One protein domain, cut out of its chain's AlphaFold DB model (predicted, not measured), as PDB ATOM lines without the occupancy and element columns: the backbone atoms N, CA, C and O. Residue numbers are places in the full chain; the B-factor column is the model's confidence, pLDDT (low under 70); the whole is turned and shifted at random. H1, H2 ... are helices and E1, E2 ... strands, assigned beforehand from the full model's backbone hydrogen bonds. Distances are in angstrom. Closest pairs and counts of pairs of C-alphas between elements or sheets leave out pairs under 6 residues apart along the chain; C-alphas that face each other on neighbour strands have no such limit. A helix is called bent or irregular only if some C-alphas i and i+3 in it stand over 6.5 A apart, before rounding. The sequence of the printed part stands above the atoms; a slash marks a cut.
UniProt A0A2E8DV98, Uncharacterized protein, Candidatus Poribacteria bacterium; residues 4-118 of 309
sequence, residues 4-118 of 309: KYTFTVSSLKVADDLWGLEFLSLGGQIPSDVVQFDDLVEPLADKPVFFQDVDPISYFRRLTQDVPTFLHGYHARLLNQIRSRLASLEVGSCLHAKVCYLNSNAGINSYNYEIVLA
ATOM      1  N   LYS A   4     -42.773   9.277  31.875       87.81
ATOM      2  CA  LYS A   4     -42.427   8.643  33.141       87.81
ATOM      3  C   LYS A   4     -40.940   8.869  33.367       87.81
ATOM      4  O   LYS A   4     -40.142   8.443  32.541       87.81
ATOM      5  N   TYR A   5     -40.587   9.519  34.470       90.31
ATOM      6  CA  TYR A   5     -39.200   9.583  34.923       90.31
ATOM      7  C   TYR A   5     -38.971   8.475  35.938       90.31
ATOM      8  O   TYR A   5     -39.868   8.117  36.706       90.31
ATOM      9  N   THR A   6     -37.802   7.854  35.906       90.88
ATOM     10  CA  THR A   6     -37.490   6.733  36.788       90.88
ATOM     11  C   THR A   6     -36.032   6.807  37.187       90.88
ATOM     12  O   THR A   6     -35.160   6.817  36.327       90.88
ATOM     13  N   PHE A   7     -35.782   6.835  38.488       91.94
ATOM     14  CA  PHE A   7     -34.447   6.887  39.069       91.94
ATOM     15  C   PHE A   7     -34.366   5.981  40.292       91.94
ATOM     16  O   PHE A   7     -35.386   5.566  40.851       91.94
ATOM     17  N   THR A   8     -33.152   5.638  40.694       91.44
ATOM     18  CA  THR A   8     -32.887   4.970  41.966       91.44
ATOM     19  C   THR A   8     -32.322   5.952  42.968       91.44
ATOM     20  O   THR A   8     -31.564   6.853  42.611       91.44
ATOM     21  N   VAL A   9     -32.695   5.736  44.222       93.25
ATOM     22  CA  VAL A   9     -32.174   6.425  45.394       93.25
ATOM     23  C   VAL A   9     -31.590   5.361  46.307       93.25
ATOM     24  O   VAL A   9     -32.327   4.500  46.798       93.25
ATOM     25  N   SER A  10     -30.279   5.397  46.504       91.44
ATOM     26  CA  SER A  10     -29.566   4.485  47.393       91.44
ATOM     27  C   SER A  10     -29.191   5.237  48.663       91.44
ATOM     28  O   SER A  10     -28.398   6.173  48.631       91.44
ATOM     29  N   SER A  11     -29.770   4.845  49.793       92.62
ATOM     30  CA  SER A  11     -29.434   5.400  51.104       92.62
ATOM     31  C   SER A  11     -28.306   4.587  51.722       92.62
ATOM     32  O   SER A  11     -28.524   3.444  52.121       92.62
ATOM     33  N   LEU A  12     -27.106   5.158  51.774       89.88
ATOM     34  CA  LEU A  12     -25.888   4.530  52.279       89.88
ATOM     35  C   LEU A  12     -25.655   4.921  53.740       89.88
ATOM     36  O   LEU A  12     -25.639   6.108  54.066       89.88
ATOM     37  N   LYS A  13     -25.420   3.932  54.608       90.00
ATOM     38  CA  LYS A  13     -24.977   4.187  55.981       90.00
ATOM     39  C   LYS A  13     -23.457   4.348  55.997       90.00
ATOM     40  O   LYS A  13     -22.732   3.372  55.814       90.00
ATOM     41  N   VAL A  14     -22.980   5.579  56.172       87.31
ATOM     42  CA  VAL A  14     -21.545   5.918  56.141       87.31
ATOM     43  C   VAL A  14     -20.916   5.778  57.529       87.31
ATOM     44  O   VAL A  14     -19.789   5.306  57.645       87.31
ATOM     45  N   ALA A  15     -21.657   6.140  58.576       85.94
ATOM     46  CA  ALA A  15     -21.319   5.913  59.983       85.94
ATOM     47  C   ALA A  15     -22.614   5.724  60.795       85.94
ATOM     48  O   ALA A  15     -23.701   5.740  60.217       85.94
ATOM     49  N   ASP A  16     -22.522   5.539  62.115       81.06
ATOM     50  CA  ASP A  16     -23.704   5.283  62.957       81.06
ATOM     51  C   ASP A  16     -24.764   6.389  62.864       81.06
ATOM     52  O   ASP A  16     -25.942   6.077  62.684       81.06
ATOM     53  N   ASP A  17     -24.328   7.650  62.831       84.81
ATOM     54  CA  ASP A  17     -25.196   8.827  62.702       84.81
ATOM     55  C   ASP A  17     -25.025   9.570  61.366       84.81
ATOM     56  O   ASP A  17     -25.539  10.673  61.196       84.81
ATOM     57  N   LEU A  18     -24.309   8.981  60.398       89.38
ATOM     58  CA  LEU A  18     -24.004   9.633  59.122       89.38
ATOM     59  C   LEU A  18     -24.558   8.844  57.939       89.38
ATOM     60  O   LEU A  18     -24.199   7.686  57.708       89.38
ATOM     61  N   TRP A  19     -25.373   9.524  57.138       92.19
ATOM     62  CA  TRP A  19     -26.039   8.959  55.972       92.19
ATOM     63  C   TRP A  19     -25.635   9.686  54.695       92.19
ATOM     64  O   TRP A  19     -25.340  10.881  54.700       92.19
ATOM     65  N   GLY A  20     -25.620   8.946  53.593       91.25
ATOM     66  CA  GLY A  20     -25.476   9.496  52.253       91.25
ATOM     67  C   GLY A  20     -26.607   9.041  51.341       91.25
ATOM     68  O   GLY A  20     -27.179   7.965  51.530       91.25
ATOM     69  N   LEU A  21     -26.920   9.860  50.343       92.56
ATOM     70  CA  LEU A  21     -27.868   9.544  49.283       92.56
ATOM     71  C   LEU A  21     -27.146   9.520  47.943       92.56
ATOM     72  O   LEU A  21     -26.504  10.490  47.552       92.56
ATOM     73  N   GLU A  22     -27.291   8.417  47.224       91.50
ATOM     74  CA  GLU A  22     -26.880   8.304  45.832       91.50
ATOM     75  C   GLU A  22     -28.111   8.307  44.928       91.50
ATOM     76  O   GLU A  22     -29.058   7.550  45.148       91.50
ATOM     77  N   PHE A  23     -28.083   9.135  43.891       92.25
ATOM     78  CA  PHE A  23     -29.112   9.218  42.867       92.25
ATOM     79  C   PHE A  23     -28.565   8.698  41.546       92.25
ATOM     80  O   PHE A  23     -27.478   9.089  41.131       92.25
ATOM     81  N   LEU A  24     -29.333   7.861  40.850       90.62
ATOM     82  CA  LEU A  24     -28.965   7.355  39.527       90.62
ATOM     83  C   LEU A  24     -30.191   7.322  38.614       90.62
ATOM     84  O   LEU A  24     -31.227   6.758  38.973       90.62
ATOM     85  N   SER A  25     -30.083   7.914  37.422       90.00
ATOM     86  CA  SER A  25     -31.148   7.824  36.421       90.00
ATOM     87  C   SER A  25     -31.236   6.413  35.835       90.00
ATOM     88  O   SER A  25     -30.223   5.791  35.524       90.00
ATOM     89  N   LEU A  26     -32.460   5.908  35.650       84.25
ATOM     90  CA  LEU A  26     -32.729   4.633  34.972       84.25
ATOM     91  C   LEU A  26     -33.246   4.819  33.538       84.25
ATOM     92  O   LEU A  26     -33.660   3.847  32.902       84.25
ATOM     93  N   GLY A  27     -33.268   6.051  33.028       71.62
ATOM     94  CA  GLY A  27     -33.739   6.327  31.678       71.62
ATOM     95  C   GLY A  27     -33.694   7.808  31.335       71.62
ATOM     96  O   GLY A  27     -34.633   8.541  31.643       71.62
ATOM     97  N   GLY A  28     -32.632   8.217  30.639       79.50
ATOM     98  CA  GLY A  28     -32.462   9.575  30.125       79.50
ATOM     99  C   GLY A  28     -32.246  10.625  31.215       79.50
ATOM    100  O   GLY A  28     -32.132  10.315  32.397       79.50
ATOM    101  N   GLN A  29     -32.180  11.894  30.818       85.88
ATOM    102  CA  GLN A  29     -32.039  12.988  31.777       85.88
ATOM    103  C   GLN A  29     -33.350  13.236  32.527       85.88
ATOM    104  O   GLN A  29     -34.418  13.349  31.919       85.88
ATOM    105  N   ILE A  30     -33.254  13.359  33.847       87.12
ATOM    106  CA  ILE A  30     -34.378  13.638  34.739       87.12
ATOM    107  C   ILE A  30     -34.202  15.055  35.286       87.12
ATOM    108  O   ILE A  30     -33.160  15.345  35.873       87.12
ATOM    109  N   PRO A  31     -35.187  15.951  35.117       87.31
ATOM    110  CA  PRO A  31     -35.108  17.301  35.668       87.31
ATOM    111  C   PRO A  31     -34.869  17.285  37.182       87.31
ATOM    112  O   PRO A  31     -35.496  16.492  37.887       87.31
ATOM    113  N   SER A  32     -34.012  18.175  37.684       86.44
ATOM    114  CA  SER A  32     -33.732  18.336  39.120       86.44
ATOM    115  C   SER A  32     -35.005  18.574  39.929       86.44
ATOM    116  O   SER A  32     -35.204  17.947  40.970       86.44
ATOM    117  N   ASP A  33     -35.930  19.365  39.377       86.00
ATOM    118  CA  ASP A  33     -37.244  19.603  39.968       86.00
ATOM    119  C   ASP A  33     -37.972  18.282  40.274       86.00
ATOM    120  O   ASP A  33     -38.588  18.144  41.323       86.00
ATOM    121  N   VAL A  34     -37.875  17.269  39.403       86.19
ATOM    122  CA  VAL A  34     -38.531  15.960  39.595       86.19
ATOM    123  C   VAL A  34     -37.859  15.134  40.691       86.19
ATOM    124  O   VAL A  34     -38.522  14.322  41.333       86.19
ATOM    125  N   VAL A  35     -36.567  15.323  40.938       88.00
ATOM    126  CA  VAL A  35     -35.860  14.609  42.009       88.00
ATOM    127  C   VAL A  35     -36.211  15.188  43.385       88.00
ATOM    128  O   VAL A  35     -36.137  14.454  44.370       88.00
ATOM    129  N   GLN A  36     -36.668  16.450  43.443       87.75
ATOM    130  CA  GLN A  36     -37.071  17.163  44.670       87.75
ATOM    131  C   GLN A  36     -35.955  17.201  45.730       87.75
ATOM    132  O   GLN A  36     -36.206  17.075  46.933       87.75
ATOM    133  N   PHE A  37     -34.710  17.364  45.279       87.12
ATOM    134  CA  PHE A  37     -33.529  17.461  46.133       87.12
ATOM    135  C   PHE A  37     -32.839  18.811  45.920       87.12
ATOM    136  O   PHE A  37     -32.437  19.109  44.799       87.12
ATOM    137  N   ASP A  38     -32.729  19.622  46.977       83.06
ATOM    138  CA  ASP A  38     -32.327  21.037  46.863       83.06
ATOM    139  C   ASP A  38     -30.893  21.204  46.346       83.06
ATOM    140  O   ASP A  38     -30.622  22.116  45.565       83.06
ATOM    141  N   ASP A  39     -29.985  20.301  46.725       83.19
ATOM    142  CA  ASP A  39     -28.575  20.387  46.326       83.19
ATOM    143  C   ASP A  39     -28.323  19.858  44.903       83.19
ATOM    144  O   ASP A  39     -27.217  19.981  44.368       83.19
ATOM    145  N   LEU A  40     -29.340  19.276  44.255       84.50
ATOM    146  CA  LEU A  40     -29.250  18.836  42.868       84.50
ATOM    147  C   LEU A  40     -29.651  19.984  41.931       84.50
ATOM    148  O   LEU A  40     -30.817  20.150  41.589       84.50
ATOM    149  N   VAL A  41     -28.666  20.765  41.488       80.19
ATOM    150  CA  VAL A  41     -28.893  21.909  40.581       80.19
ATOM    151  C   VAL A  41     -29.039  21.467  39.118       80.19
ATOM    152  O   VAL A  41     -29.836  22.031  38.369       80.19
ATOM    153  N   GLU A  42     -28.289  20.446  38.704       83.44
ATOM    154  CA  GLU A  42     -28.297  19.934  37.331       83.44
ATOM    155  C   GLU A  42     -29.248  18.736  37.166       83.44
ATOM    156  O   GLU A  42     -29.458  17.977  38.114       83.44
ATOM    157  N   PRO A  43     -29.820  18.513  35.965       84.75
ATOM    158  CA  PRO A  43     -30.623  17.326  35.693       84.75
ATOM    159  C   PRO A  43     -29.839  16.040  35.970       84.75
ATOM    160  O   PRO A  43     -28.694  15.887  35.540       84.75
ATOM    161  N   LEU A  44     -30.486  15.079  36.627       86.25
ATOM    162  CA  LEU A  44     -29.896  13.776  36.890       86.25
ATOM    163  C   LEU A  44     -29.709  13.027  35.566       86.25
ATOM    164  O   LEU A  44     -30.674  12.731  34.859       86.25
ATOM    165  N   ALA A  45     -28.458  12.733  35.233       83.19
ATOM    166  CA  ALA A  45     -28.068  12.005  34.031       83.19
ATOM    167  C   ALA A  45     -27.700  10.546  34.362       83.19
ATOM    168  O   ALA A  45     -27.942  10.055  35.464       83.19
ATOM    169  N   ASP A  46     -27.086   9.847  33.407       80.00
ATOM    170  CA  ASP A  46     -26.712   8.432  33.544       80.00
ATOM    171  C   ASP A  46     -25.563   8.186  34.544       80.00
ATOM    172  O   ASP A  46     -25.224   7.039  34.835       80.00
ATOM    173  N   LYS A  47     -24.929   9.245  35.066       84.12
ATOM    174  CA  LYS A  47     -23.883   9.135  36.090       84.12
ATOM    175  C   LYS A  47     -24.501   9.228  37.488       84.12
ATOM    176  O   LYS A  47     -25.298  10.140  37.709       84.12
ATOM    177  N   PRO A  48     -24.111   8.348  38.426       85.94
ATOM    178  CA  PRO A  48     -24.572   8.440  39.800       85.94
ATOM    179  C   PRO A  48     -24.046   9.721  40.455       85.94
ATOM    180  O   PRO A  48     -22.893  10.108  40.247       85.94
ATOM    181  N   VAL A  49     -24.897  10.369  41.246       88.81
ATOM    182  CA  VAL A  49     -24.565  11.569  42.020       88.81
ATOM    183  C   VAL A  49     -24.745  11.248  43.495       88.81
ATOM    184  O   VAL A  49     -25.830  10.839  43.904       88.81
ATOM    185  N   PHE A  50     -23.685  11.420  44.284       89.38
ATOM    186  CA  PHE A  50     -23.670  11.105  45.709       89.38
ATOM    187  C   PHE A  50     -23.599  12.371  46.559       89.38
ATOM    188  O   PHE A  50     -22.769  13.246  46.312       89.38
ATOM    189  N   PHE A  51     -24.431  12.419  47.593       90.12
ATOM    190  CA  PHE A  51     -24.464  13.470  48.600       90.12
ATOM    191  C   PHE A  51     -24.272  12.850  49.984       90.12
ATOM    192  O   PHE A  51     -24.897  11.841  50.312       90.12
ATOM    193  N   GLN A  52     -23.402  13.451  50.789       88.19
ATOM    194  CA  GLN A  52     -23.088  13.014  52.149       88.19
ATOM    195  C   GLN A  52     -23.774  13.925  53.169       88.19
ATOM    196  O   GLN A  52     -24.042  15.080  52.863       88.19
ATOM    197  N   ASP A  53     -23.994  13.408  54.378       88.50
ATOM    198  CA  ASP A  53     -24.598  14.138  55.499       88.50
ATOM    199  C   ASP A  53     -26.056  14.545  55.233       88.50
ATOM    200  O   ASP A  53     -26.497  15.661  55.494       88.50
ATOM    201  N   VAL A  54     -26.822  13.606  54.668       88.69
ATOM    202  CA  VAL A  54     -28.224  13.819  54.296       88.69
ATOM    203  C   VAL A  54     -29.102  12.790  54.986       88.69
ATOM    204  O   VAL A  54     -28.884  11.592  54.820       88.69
ATOM    205  N   ASP A  55     -30.144  13.241  55.693       89.44
ATOM    206  CA  ASP A  55     -31.154  12.350  56.273       89.44
ATOM    207  C   ASP A  55     -32.053  11.743  55.174       89.44
ATOM    208  O   ASP A  55     -32.888  12.451  54.589       89.44
ATOM    209  N   PRO A  56     -31.972  10.421  54.926       89.69
ATOM    210  CA  PRO A  56     -32.789   9.768  53.914       89.69
ATOM    211  C   PRO A  56     -34.288   9.881  54.200       89.69
ATOM    212  O   PRO A  56     -35.096   9.971  53.275       89.69
ATOM    213  N   ILE A  57     -34.689   9.888  55.477       91.62
ATOM    214  CA  ILE A  57     -36.104   9.953  55.853       91.62
ATOM    215  C   ILE A  57     -36.697  11.309  55.498       91.62
ATOM    216  O   ILE A  57     -37.833  11.363  55.022       91.62
ATOM    217  N   SER A  58     -35.954  12.391  55.710       90.94
ATOM    218  CA  SER A  58     -36.387  13.733  55.328       90.94
ATOM    219  C   SER A  58     -36.576  13.855  53.815       90.94
ATOM    220  O   SER A  58     -37.586  14.412  53.379       90.94
ATOM    221  N   TYR A  59     -35.696  13.237  53.019       92.06
ATOM    222  CA  TYR A  59     -35.858  13.167  51.566       92.06
ATOM    223  C   TYR A  59     -37.142  12.428  51.152       92.06
ATOM    224  O   TYR A  59     -37.997  12.989  50.465       92.06
ATOM    225  N   PHE A  60     -37.343  11.189  51.619       89.94
ATOM    226  CA  PHE A  60     -38.547  10.425  51.264       89.94
ATOM    227  C   PHE A  60     -39.832  11.066  51.793       89.94
ATOM    228  O   PHE A  60     -40.877  10.970  51.152       89.94
ATOM    229  N   ARG A  61     -39.769  11.751  52.943       89.75
ATOM    230  CA  ARG A  61     -40.899  12.522  53.468       89.75
ATOM    231  C   ARG A  61     -41.289  13.629  52.498       89.75
ATOM    232  O   ARG A  61     -42.474  13.738  52.200       89.75
ATOM    233  N   ARG A  62     -40.318  14.383  51.976       88.88
ATOM    234  CA  ARG A  62     -40.553  15.471  51.019       88.88
ATOM    235  C   ARG A  62     -41.260  14.988  49.752       88.88
ATOM    236  O   ARG A  62     -42.231  15.605  49.337       88.88
ATOM    237  N   LEU A  63     -40.866  13.831  49.213       86.81
ATOM    238  CA  LEU A  63     -41.548  13.217  48.059       86.81
ATOM    239  C   LEU A  63     -43.031  12.889  48.313       86.81
ATOM    240  O   LEU A  63     -43.792  12.691  47.370       86.81
ATOM    241  N   THR A  64     -43.438  12.790  49.580       83.25
ATOM    242  CA  THR A  64     -44.770  12.334  50.008       83.25
ATOM    243  C   THR A  64     -45.517  13.367  50.861       83.25
ATOM    244  O   THR A  64     -46.482  13.018  51.539       83.25
ATOM    245  N   GLN A  65     -45.071  14.626  50.867       79.75
ATOM    246  CA  GLN A  65     -45.524  15.626  51.834       79.75
ATOM    247  C   GLN A  65     -46.958  16.116  51.574       79.75
ATOM    248  O   GLN A  65     -47.758  16.164  52.506       79.75
ATOM    249  N   ASP A  66     -47.307  16.409  50.321       75.00
ATOM    250  CA  ASP A  66     -48.589  17.041  49.954       75.00
ATOM    251  C   ASP A  66     -49.620  16.036  49.434       75.00
ATOM    252  O   ASP A  66     -50.379  16.288  48.493       75.00
ATOM    253  N   VAL A  67     -49.608  14.831  49.994       72.12
ATOM    254  CA  VAL A  67     -50.486  13.771  49.516       72.12
ATOM    255  C   VAL A  67     -51.896  13.948  50.102       72.12
ATOM    256  O   VAL A  67     -52.033  14.183  51.306       72.12
ATOM    257  N   PRO A  68     -52.962  13.780  49.293       71.81
ATOM    258  CA  PRO A  68     -54.333  13.752  49.783       71.81
ATOM    259  C   PRO A  68     -54.543  12.797  50.966       71.81
ATOM    260  O   PRO A  68     -53.962  11.711  51.045       71.81
ATOM    261  N   THR A  69     -55.446  13.177  51.867       64.62
ATOM    262  CA  THR A  69     -55.731  12.488  53.137       64.62
ATOM    263  C   THR A  69     -56.028  10.993  52.997       64.62
ATOM    264  O   THR A  69     -55.651  10.217  53.873       64.62
ATOM    265  N   PHE A  70     -56.637  10.555  51.892       64.00
ATOM    266  CA  PHE A  70     -56.966   9.145  51.659       64.00
ATOM    267  C   PHE A  70     -55.744   8.245  51.383       64.00
ATOM    268  O   PHE A  70     -55.825   7.035  51.578       64.00
ATOM    269  N   LEU A  71     -54.594   8.805  50.994       71.50
ATOM    270  CA  LEU A  71     -53.338   8.062  50.798       71.50
ATOM    271  C   LEU A  71     -52.385   8.173  51.998       71.50
ATOM    272  O   LEU A  71     -51.336   7.523  52.019       71.50
ATOM    273  N   HIS A  72     -52.748   8.937  53.033       73.69
ATOM    274  CA  HIS A  72     -51.892   9.175  54.196       73.69
ATOM    275  C   HIS A  72     -51.438   7.867  54.870       73.69
ATOM    276  O   HIS A  72     -50.270   7.717  55.230       73.69
ATOM    277  N   GLY A  73     -52.331   6.871  54.962       77.88
ATOM    278  CA  GLY A  73     -52.008   5.558  55.527       77.88
ATOM    279  C   GLY A  73     -50.965   4.773  54.721       77.88
ATOM    280  O   GLY A  73     -50.105   4.111  55.306       77.88
ATOM    281  N   TYR A  74     -50.992   4.877  53.389       79.75
ATOM    282  CA  TYR A  74     -50.008   4.230  52.518       79.75
ATOM    283  C   TYR A  74     -48.616   4.845  52.705       79.75
ATOM    284  O   TYR A  74     -47.649   4.119  52.949       79.75
ATOM    285  N   HIS A  75     -48.510   6.175  52.680       81.06
ATOM    286  CA  HIS A  75     -47.222   6.859  52.831       81.06
ATOM    287  C   HIS A  75     -46.650   6.728  54.240       81.06
ATOM    288  O   HIS A  75     -45.455   6.480  54.386       81.06
ATOM    289  N   ALA A  76     -47.489   6.797  55.278       83.94
ATOM    290  CA  ALA A  76     -47.050   6.538  56.646       83.94
ATOM    291  C   ALA A  76     -46.461   5.124  56.780       83.94
ATOM    292  O   ALA A  76     -45.396   4.942  57.374       83.94
ATOM    293  N   ARG A  77     -47.105   4.120  56.170       86.81
ATOM    294  CA  ARG A  77     -46.587   2.747  56.132       86.81
ATOM    295  C   ARG A  77     -45.265   2.660  55.371       86.81
ATOM    296  O   ARG A  77     -44.341   2.028  55.877       86.81
ATOM    297  N   LEU A  78     -45.156   3.289  54.202       87.12
ATOM    298  CA  LEU A  78     -43.924   3.324  53.413       87.12
ATOM    299  C   LEU A  78     -42.771   3.967  54.197       87.12
ATOM    300  O   LEU A  78     -41.710   3.365  54.324       87.12
ATOM    301  N   LEU A  79     -42.979   5.151  54.778       90.31
ATOM    302  CA  LEU A  79     -41.957   5.847  55.567       90.31
ATOM    303  C   LEU A  79     -41.529   5.033  56.791       90.31
ATOM    304  O   LEU A  79     -40.343   4.973  57.105       90.31
ATOM    305  N   ASN A  80     -42.468   4.357  57.456       89.38
ATOM    306  CA  ASN A  80     -42.144   3.455  58.560       89.38
ATOM    307  C   ASN A  80     -41.340   2.233  58.091       89.38
ATOM    308  O   ASN A  80     -40.413   1.822  58.783       89.38
ATOM    309  N   GLN A  81     -41.640   1.679  56.912       88.56
ATOM    310  CA  GLN A  81     -40.843   0.600  56.318       88.56
ATOM    311  C   GLN A  81     -39.423   1.060  55.984       88.56
ATOM    312  O   GLN A  81     -38.472   0.342  56.285       88.56
ATOM    313  N   ILE A  82     -39.269   2.256  55.410       89.56
ATOM    314  CA  ILE A  82     -37.955   2.850  55.137       89.56
ATOM    315  C   ILE A  82     -37.196   3.034  56.450       89.56
ATOM    316  O   ILE A  82     -36.089   2.523  56.580       89.56
ATOM    317  N   ARG A  83     -37.814   3.664  57.457       90.88
ATOM    318  CA  ARG A  83     -37.196   3.883  58.774       90.88
ATOM    319  C   ARG A  83     -36.755   2.574  59.420       90.88
ATOM    320  O   ARG A  83     -35.631   2.486  59.899       90.88
ATOM    321  N   SER A  84     -37.607   1.551  59.389       88.69
ATOM    322  CA  SER A  84     -37.278   0.229  59.924       88.69
ATOM    323  C   SER A  84     -36.085  -0.401  59.208       88.69
ATOM    324  O   SER A  84     -35.250  -1.007  59.869       88.69
ATOM    325  N   ARG A  85     -35.989  -0.265  57.879       88.12
ATOM    326  CA  ARG A  85     -34.875  -0.828  57.103       88.12
ATOM    327  C   ARG A  85     -33.571  -0.067  57.304       88.12
ATOM    328  O   ARG A  85     -32.527  -0.699  57.412       88.12
ATOM    329  N   LEU A  86     -33.631   1.262  57.394       88.88
ATOM    330  CA  LEU A  86     -32.479   2.102  57.729       88.88
ATOM    331  C   LEU A  86     -31.957   1.793  59.138       88.88
ATOM    332  O   LEU A  86     -30.755   1.647  59.320       88.88
ATOM    333  N   ALA A  87     -32.843   1.593  60.115       87.50
ATOM    334  CA  ALA A  87     -32.437   1.215  61.469       87.50
ATOM    335  C   ALA A  87     -31.731  -0.154  61.525       87.50
ATOM    336  O   ALA A  87     -30.834  -0.343  62.339       87.50
ATOM    337  N   SER A  88     -32.108  -1.097  60.653       87.00
ATOM    338  CA  SER A  88     -31.478  -2.424  60.567       87.00
ATOM    339  C   SER A  88     -30.202  -2.479  59.716       87.00
ATOM    340  O   SER A  88     -29.636  -3.555  59.558       87.00
ATOM    341  N   LEU A  89     -29.778  -1.369  59.104       86.12
ATOM    342  CA  LEU A  89     -28.623  -1.351  58.205       86.12
ATOM    343  C   LEU A  89     -27.303  -1.230  58.977       86.12
ATOM    344  O   LEU A  89     -27.138  -0.382  59.861       86.12
ATOM    345  N   GLU A  90     -26.338  -2.057  58.583       86.75
ATOM    346  CA  GLU A  90     -24.949  -1.970  59.031       86.75
ATOM    347  C   GLU A  90     -24.189  -0.880  58.264       86.75
ATOM    348  O   GLU A  90     -24.543  -0.520  57.136       86.75
ATOM    349  N   VAL A  91     -23.128  -0.348  58.873       87.00
ATOM    350  CA  VAL A  91     -22.243   0.628  58.224       87.00
ATOM    351  C   VAL A  91     -21.622   0.003  56.968       87.00
ATOM    352  O   VAL A  91     -21.157  -1.134  56.989       87.00
ATOM    353  N   GLY A  92     -21.642   0.738  55.855       80.62
ATOM    354  CA  GLY A  92     -21.206   0.262  54.539       80.62
ATOM    355  C   GLY A  92     -22.292  -0.451  53.725       80.62
ATOM    356  O   GLY A  92     -22.072  -0.744  52.550       80.62
ATOM    357  N   SER A  93     -23.472  -0.691  54.303       84.62
ATOM    358  CA  SER A  93     -24.636  -1.209  53.580       84.62
ATOM    359  C   SER A  93     -25.550  -0.080  53.097       84.62
ATOM    360  O   SER A  93     -25.548   1.030  53.641       84.62
ATOM    361  N   CYS A  94     -26.370  -0.362  52.082       87.50
ATOM    362  CA  CYS A  94     -27.304   0.615  51.525       87.50
ATOM    363  C   CYS A  94     -28.711   0.059  51.268       87.50
ATOM    364  O   CYS A  94     -28.909  -1.103  50.903       87.50
ATOM    365  N   LEU A  95     -29.712   0.927  51.438       88.94
ATOM    366  CA  LEU A  95     -31.098   0.687  51.049       88.94
ATOM    367  C   LEU A  95     -31.327   1.249  49.650       88.94
ATOM    368  O   LEU A  95     -31.208   2.451  49.450       88.94
ATOM    369  N   HIS A  96     -31.748   0.406  48.712       90.44
ATOM    370  CA  HIS A  96     -32.118   0.851  47.372       90.44
ATOM    371  C   HIS A  96     -33.630   1.063  47.265       90.44
ATOM    372  O   HIS A  96     -34.425   0.162  47.560       90.44
ATOM    373  N   ALA A  97     -34.028   2.233  46.782       91.44
ATOM    374  CA  ALA A  97     -35.397   2.560  46.426       91.44
ATOM    375  C   ALA A  97     -35.463   2.952  44.949       91.44
ATOM    376  O   ALA A  97     -34.675   3.760  44.468       91.44
ATOM    377  N   LYS A  98     -36.424   2.393  44.218       91.88
ATOM    378  CA  LYS A  98     -36.769   2.839  42.872       91.88
ATOM    379  C   LYS A  98     -37.879   3.871  42.982       91.88
ATOM    380  O   LYS A  98     -38.948   3.563  43.504       91.88
ATOM    381  N   VAL A  99     -37.638   5.063  42.458       91.50
ATOM    382  CA  VAL A  99     -38.600   6.161  42.441       91.50
ATOM    383  C   VAL A  99     -39.055   6.386  41.006       91.50
ATOM    384  O   VAL A  99     -38.252   6.552  40.087       91.50
ATOM    385  N   CYS A 100     -40.365   6.344  40.800       89.50
ATOM    386  CA  CYS A 100     -41.008   6.635  39.532       89.50
ATOM    387  C   CYS A 100     -41.865   7.886  39.692       89.50
ATOM    388  O   CYS A 100     -42.682   7.950  40.603       89.50
ATOM    389  N   TYR A 101     -41.718   8.846  38.785       90.06
ATOM    390  CA  TYR A 101     -42.572  10.027  38.734       90.06
ATOM    391  C   TYR A 101     -43.383  10.039  37.441       90.06
ATOM    392  O   TYR A 101     -42.828   9.953  36.339       90.06
ATOM    393  N   LEU A 102     -44.703  10.157  37.576       87.62
ATOM    394  CA  LEU A 102     -45.629  10.293  36.456       87.62
ATOM    395  C   LEU A 102     -45.847  11.775  36.134       87.62
ATOM    396  O   LEU A 102     -46.476  12.510  36.891       87.62
ATOM    397  N   ASN A 103     -45.346  12.230  34.984       84.56
ATOM    398  CA  ASN A 103     -45.494  13.622  34.577       84.56
ATOM    399  C   ASN A 103     -46.888  13.889  33.983       84.56
ATOM    400  O   ASN A 103     -47.174  13.529  32.835       84.56
ATOM    401  N   SER A 104     -47.736  14.569  34.757       78.56
ATOM    402  CA  SER A 104     -49.083  14.993  34.358       78.56
ATOM    403  C   SER A 104     -49.134  16.359  33.648       78.56
ATOM    404  O   SER A 104     -50.201  16.758  33.189       78.56
ATOM    405  N   ASN A 105     -48.004  17.062  33.486       75.12
ATOM    406  CA  ASN A 105     -47.890  18.460  33.021       75.12
ATOM    407  C   ASN A 105     -48.615  19.504  33.905       75.12
ATOM    408  O   ASN A 105     -48.704  20.664  33.514       75.12
ATOM    409  N   ALA A 106     -49.110  19.120  35.087       72.94
ATOM    410  CA  ALA A 106     -49.829  19.988  36.029       72.94
ATOM    411  C   ALA A 106     -48.957  20.383  37.241       72.94
ATOM    412  O   ALA A 106     -49.435  20.431  38.372       72.94
ATOM    413  N   GLY A 107     -47.660  20.609  37.007       77.94
ATOM    414  CA  GLY A 107     -46.665  20.820  38.064       77.94
ATOM    415  C   GLY A 107     -46.229  19.524  38.756       77.94
ATOM    416  O   GLY A 107     -46.622  18.422  38.355       77.94
ATOM    417  N   ILE A 108     -45.374  19.666  39.772       82.50
ATOM    418  CA  ILE A 108     -44.864  18.540  40.558       82.50
ATOM    419  C   ILE A 108     -45.799  18.268  41.718       82.50
ATOM    420  O   ILE A 108     -46.035  19.135  42.549       82.50
ATOM    421  N   ASN A 109     -46.345  17.057  41.740       83.69
ATOM    422  CA  ASN A 109     -47.316  16.645  42.740       83.69
ATOM    423  C   ASN A 109     -46.814  15.408  43.487       83.69
ATOM    424  O   ASN A 109     -46.417  14.424  42.863       83.69
ATOM    425  N   SER A 110     -46.903  15.433  44.818       81.19
ATOM    426  CA  SER A 110     -46.433  14.345  45.692       81.19
ATOM    427  C   SER A 110     -47.117  12.997  45.399       81.19
ATOM    428  O   SER A 110     -46.495  11.943  45.475       81.19
ATOM    429  N   TYR A 111     -48.391  13.002  44.990       81.25
ATOM    430  CA  TYR A 111     -49.138  11.776  44.662       81.25
ATOM    431  C   TYR A 111     -48.763  11.152  43.303       81.25
ATOM    432  O   TYR A 111     -49.219  10.055  42.992       81.25
ATOM    433  N   ASN A 112     -47.932  11.818  42.494       86.25
ATOM    434  CA  ASN A 112     -47.412  11.263  41.239       86.25
ATOM    435  C   ASN A 112     -46.131  10.434  41.438       86.25
ATOM    436  O   ASN A 112     -45.614   9.878  40.463       86.25
ATOM    437  N   TYR A 113     -45.607  10.375  42.668       87.88
ATOM    438  CA  TYR A 113     -44.457   9.553  43.019       87.88
ATOM    439  C   TYR A 113     -44.887   8.151  43.438       87.88
ATOM    440  O   TYR A 113     -45.645   7.949  44.384       87.88
ATOM    441  N   GLU A 114     -44.314   7.161  42.769       87.31
ATOM    442  CA  GLU A 114     -44.364   5.762  43.158       87.31
ATOM    443  C   GLU A 114     -42.971   5.349  43.646       87.31
ATOM    444  O   GLU A 114     -41.992   5.406  42.899       87.31
ATOM    445  N   ILE A 115     -42.877   4.942  44.912       88.75
ATOM    446  CA  ILE A 115     -41.623   4.529  45.548       88.75
ATOM    447  C   ILE A 115     -41.701   3.033  45.833       88.75
ATOM    448  O   ILE A 115     -42.539   2.577  46.612       88.75
ATOM    449  N   VAL A 116     -40.798   2.272  45.223       88.56
ATOM    450  CA  VAL A 116     -40.695   0.822  45.388       88.56
ATOM    451  C   VAL A 116     -39.358   0.496  46.037       88.56
ATOM    452  O   VAL A 116     -38.299   0.687  45.443       88.56
ATOM    453  N   LEU A 117     -39.399  -0.022  47.262       85.75
ATOM    454  CA  LEU A 117     -38.199  -0.476  47.959       85.75
ATOM    455  C   LEU A 117     -37.714  -1.790  47.345       85.75
ATOM    456  O   LEU A 117     -38.485  -2.749  47.236       85.75
ATOM    457  N   ALA A 118     -36.435  -1.858  46.979       81.38
ATOM    458  CA  ALA A 118     -35.835  -3.104  46.522       81.38
ATOM    459  C   ALA A 118     -35.922  -4.160  47.633       81.38
ATOM    460  O   ALA A 118     -35.930  -3.839  48.826       81.38
TER     461      ALA A 118
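AT A GLANCE: This is residues 4 to 118 of the 309 residues of an uncharacterized protein of Candidatus Poribacteria bacterium (UniProt A0A2E8DV98). A twisted five-stranded antiparallel sheet has a helical hairpin, H2 and H3, packed over one face, in two layers, a sheet with helices on one of its faces. The short helix H1 only grazes the sheet, and a long stretch without a named element, residues 36 to 48, follows it. The 115 printed residues hold three named helices and five named strands, along the chain E1 E2 H1 E3 H2 H3 E4 E5; the sheet's order is E3 - E2 - E1 - E4 - E5. The class is mixed, helices and strands. The whole is compact and rounded, with a radius of gyration of the C-alphas of 13.7 A and spans of 40 by 34 by 22 A.

IN THESE COORDINATES: In the sheet, E1 is residues 4 to 15, 34.3 A long from C-alpha 4 at (-42.427, 8.643, 33.141) to C-alpha 15. E2 is residues 18 to 25, 23.9 A; E3 is residues 49 to 52, 10.3 A. E4 is residues 94 to 103, 28.1 A; E5 is residues 113 to 117, ending at C-alpha 117 (-38.199, -0.476, 47.959). H1 is residues 32 to 35 and H2 residues 56 to 63. H3 is residues 69 to 87, 27.2 A, from C-alpha 69 at (-55.731, 12.488, 53.137); it is irregular, C-alphas 70 and 73 being 7.2 A apart.

HOW THE PARTS SIT: Inner strands E1 and E4 are antiparallel neighbours at 156 degrees, with N 9 and O 97 within hydrogen-bond range at 2.8 A. E1 and E2 form a hairpin, with N 10 and O 22 at 2.8 A. Edge strand E3 pairs with E2, N 21 and O 51 at 2.8 A. Edge strand E5 forms a hairpin with E4, N 98 and O 116 at 2.8 A. H3 is on the sheet at a height of 9.7 A, over E4 and along the strands, at 1 degrees to E4 on the local plane; their closest C-alphas are Leu 86 and Leu 95, 7.0 A. H2 is on the sheet at a height of 7.7 A, over none of the strands, but only just, with 2 of its C-alphas on E1. H2 and H3 touch with residues 79 to 83 of H3 alone, at a shallow tilt of 18 degrees, opposite ways; their closest C-alphas are Ile 57 and Arg 83, 6.8 A. H1 grazes the sheet with residues 34 to 35. Every O i to N i+4 pair is within range in H2, and 13 of 15 in H3; H1 is too short for one.

THE WHOLE: The two C-alphas farthest apart, those of Asp 16 and Asn 105, are 40.7 A apart. The printed part has no cut. The link from H1 to E3 is long. The mean pLDDT of the printed part is 85.7, and residues 69 to 70 are under 70.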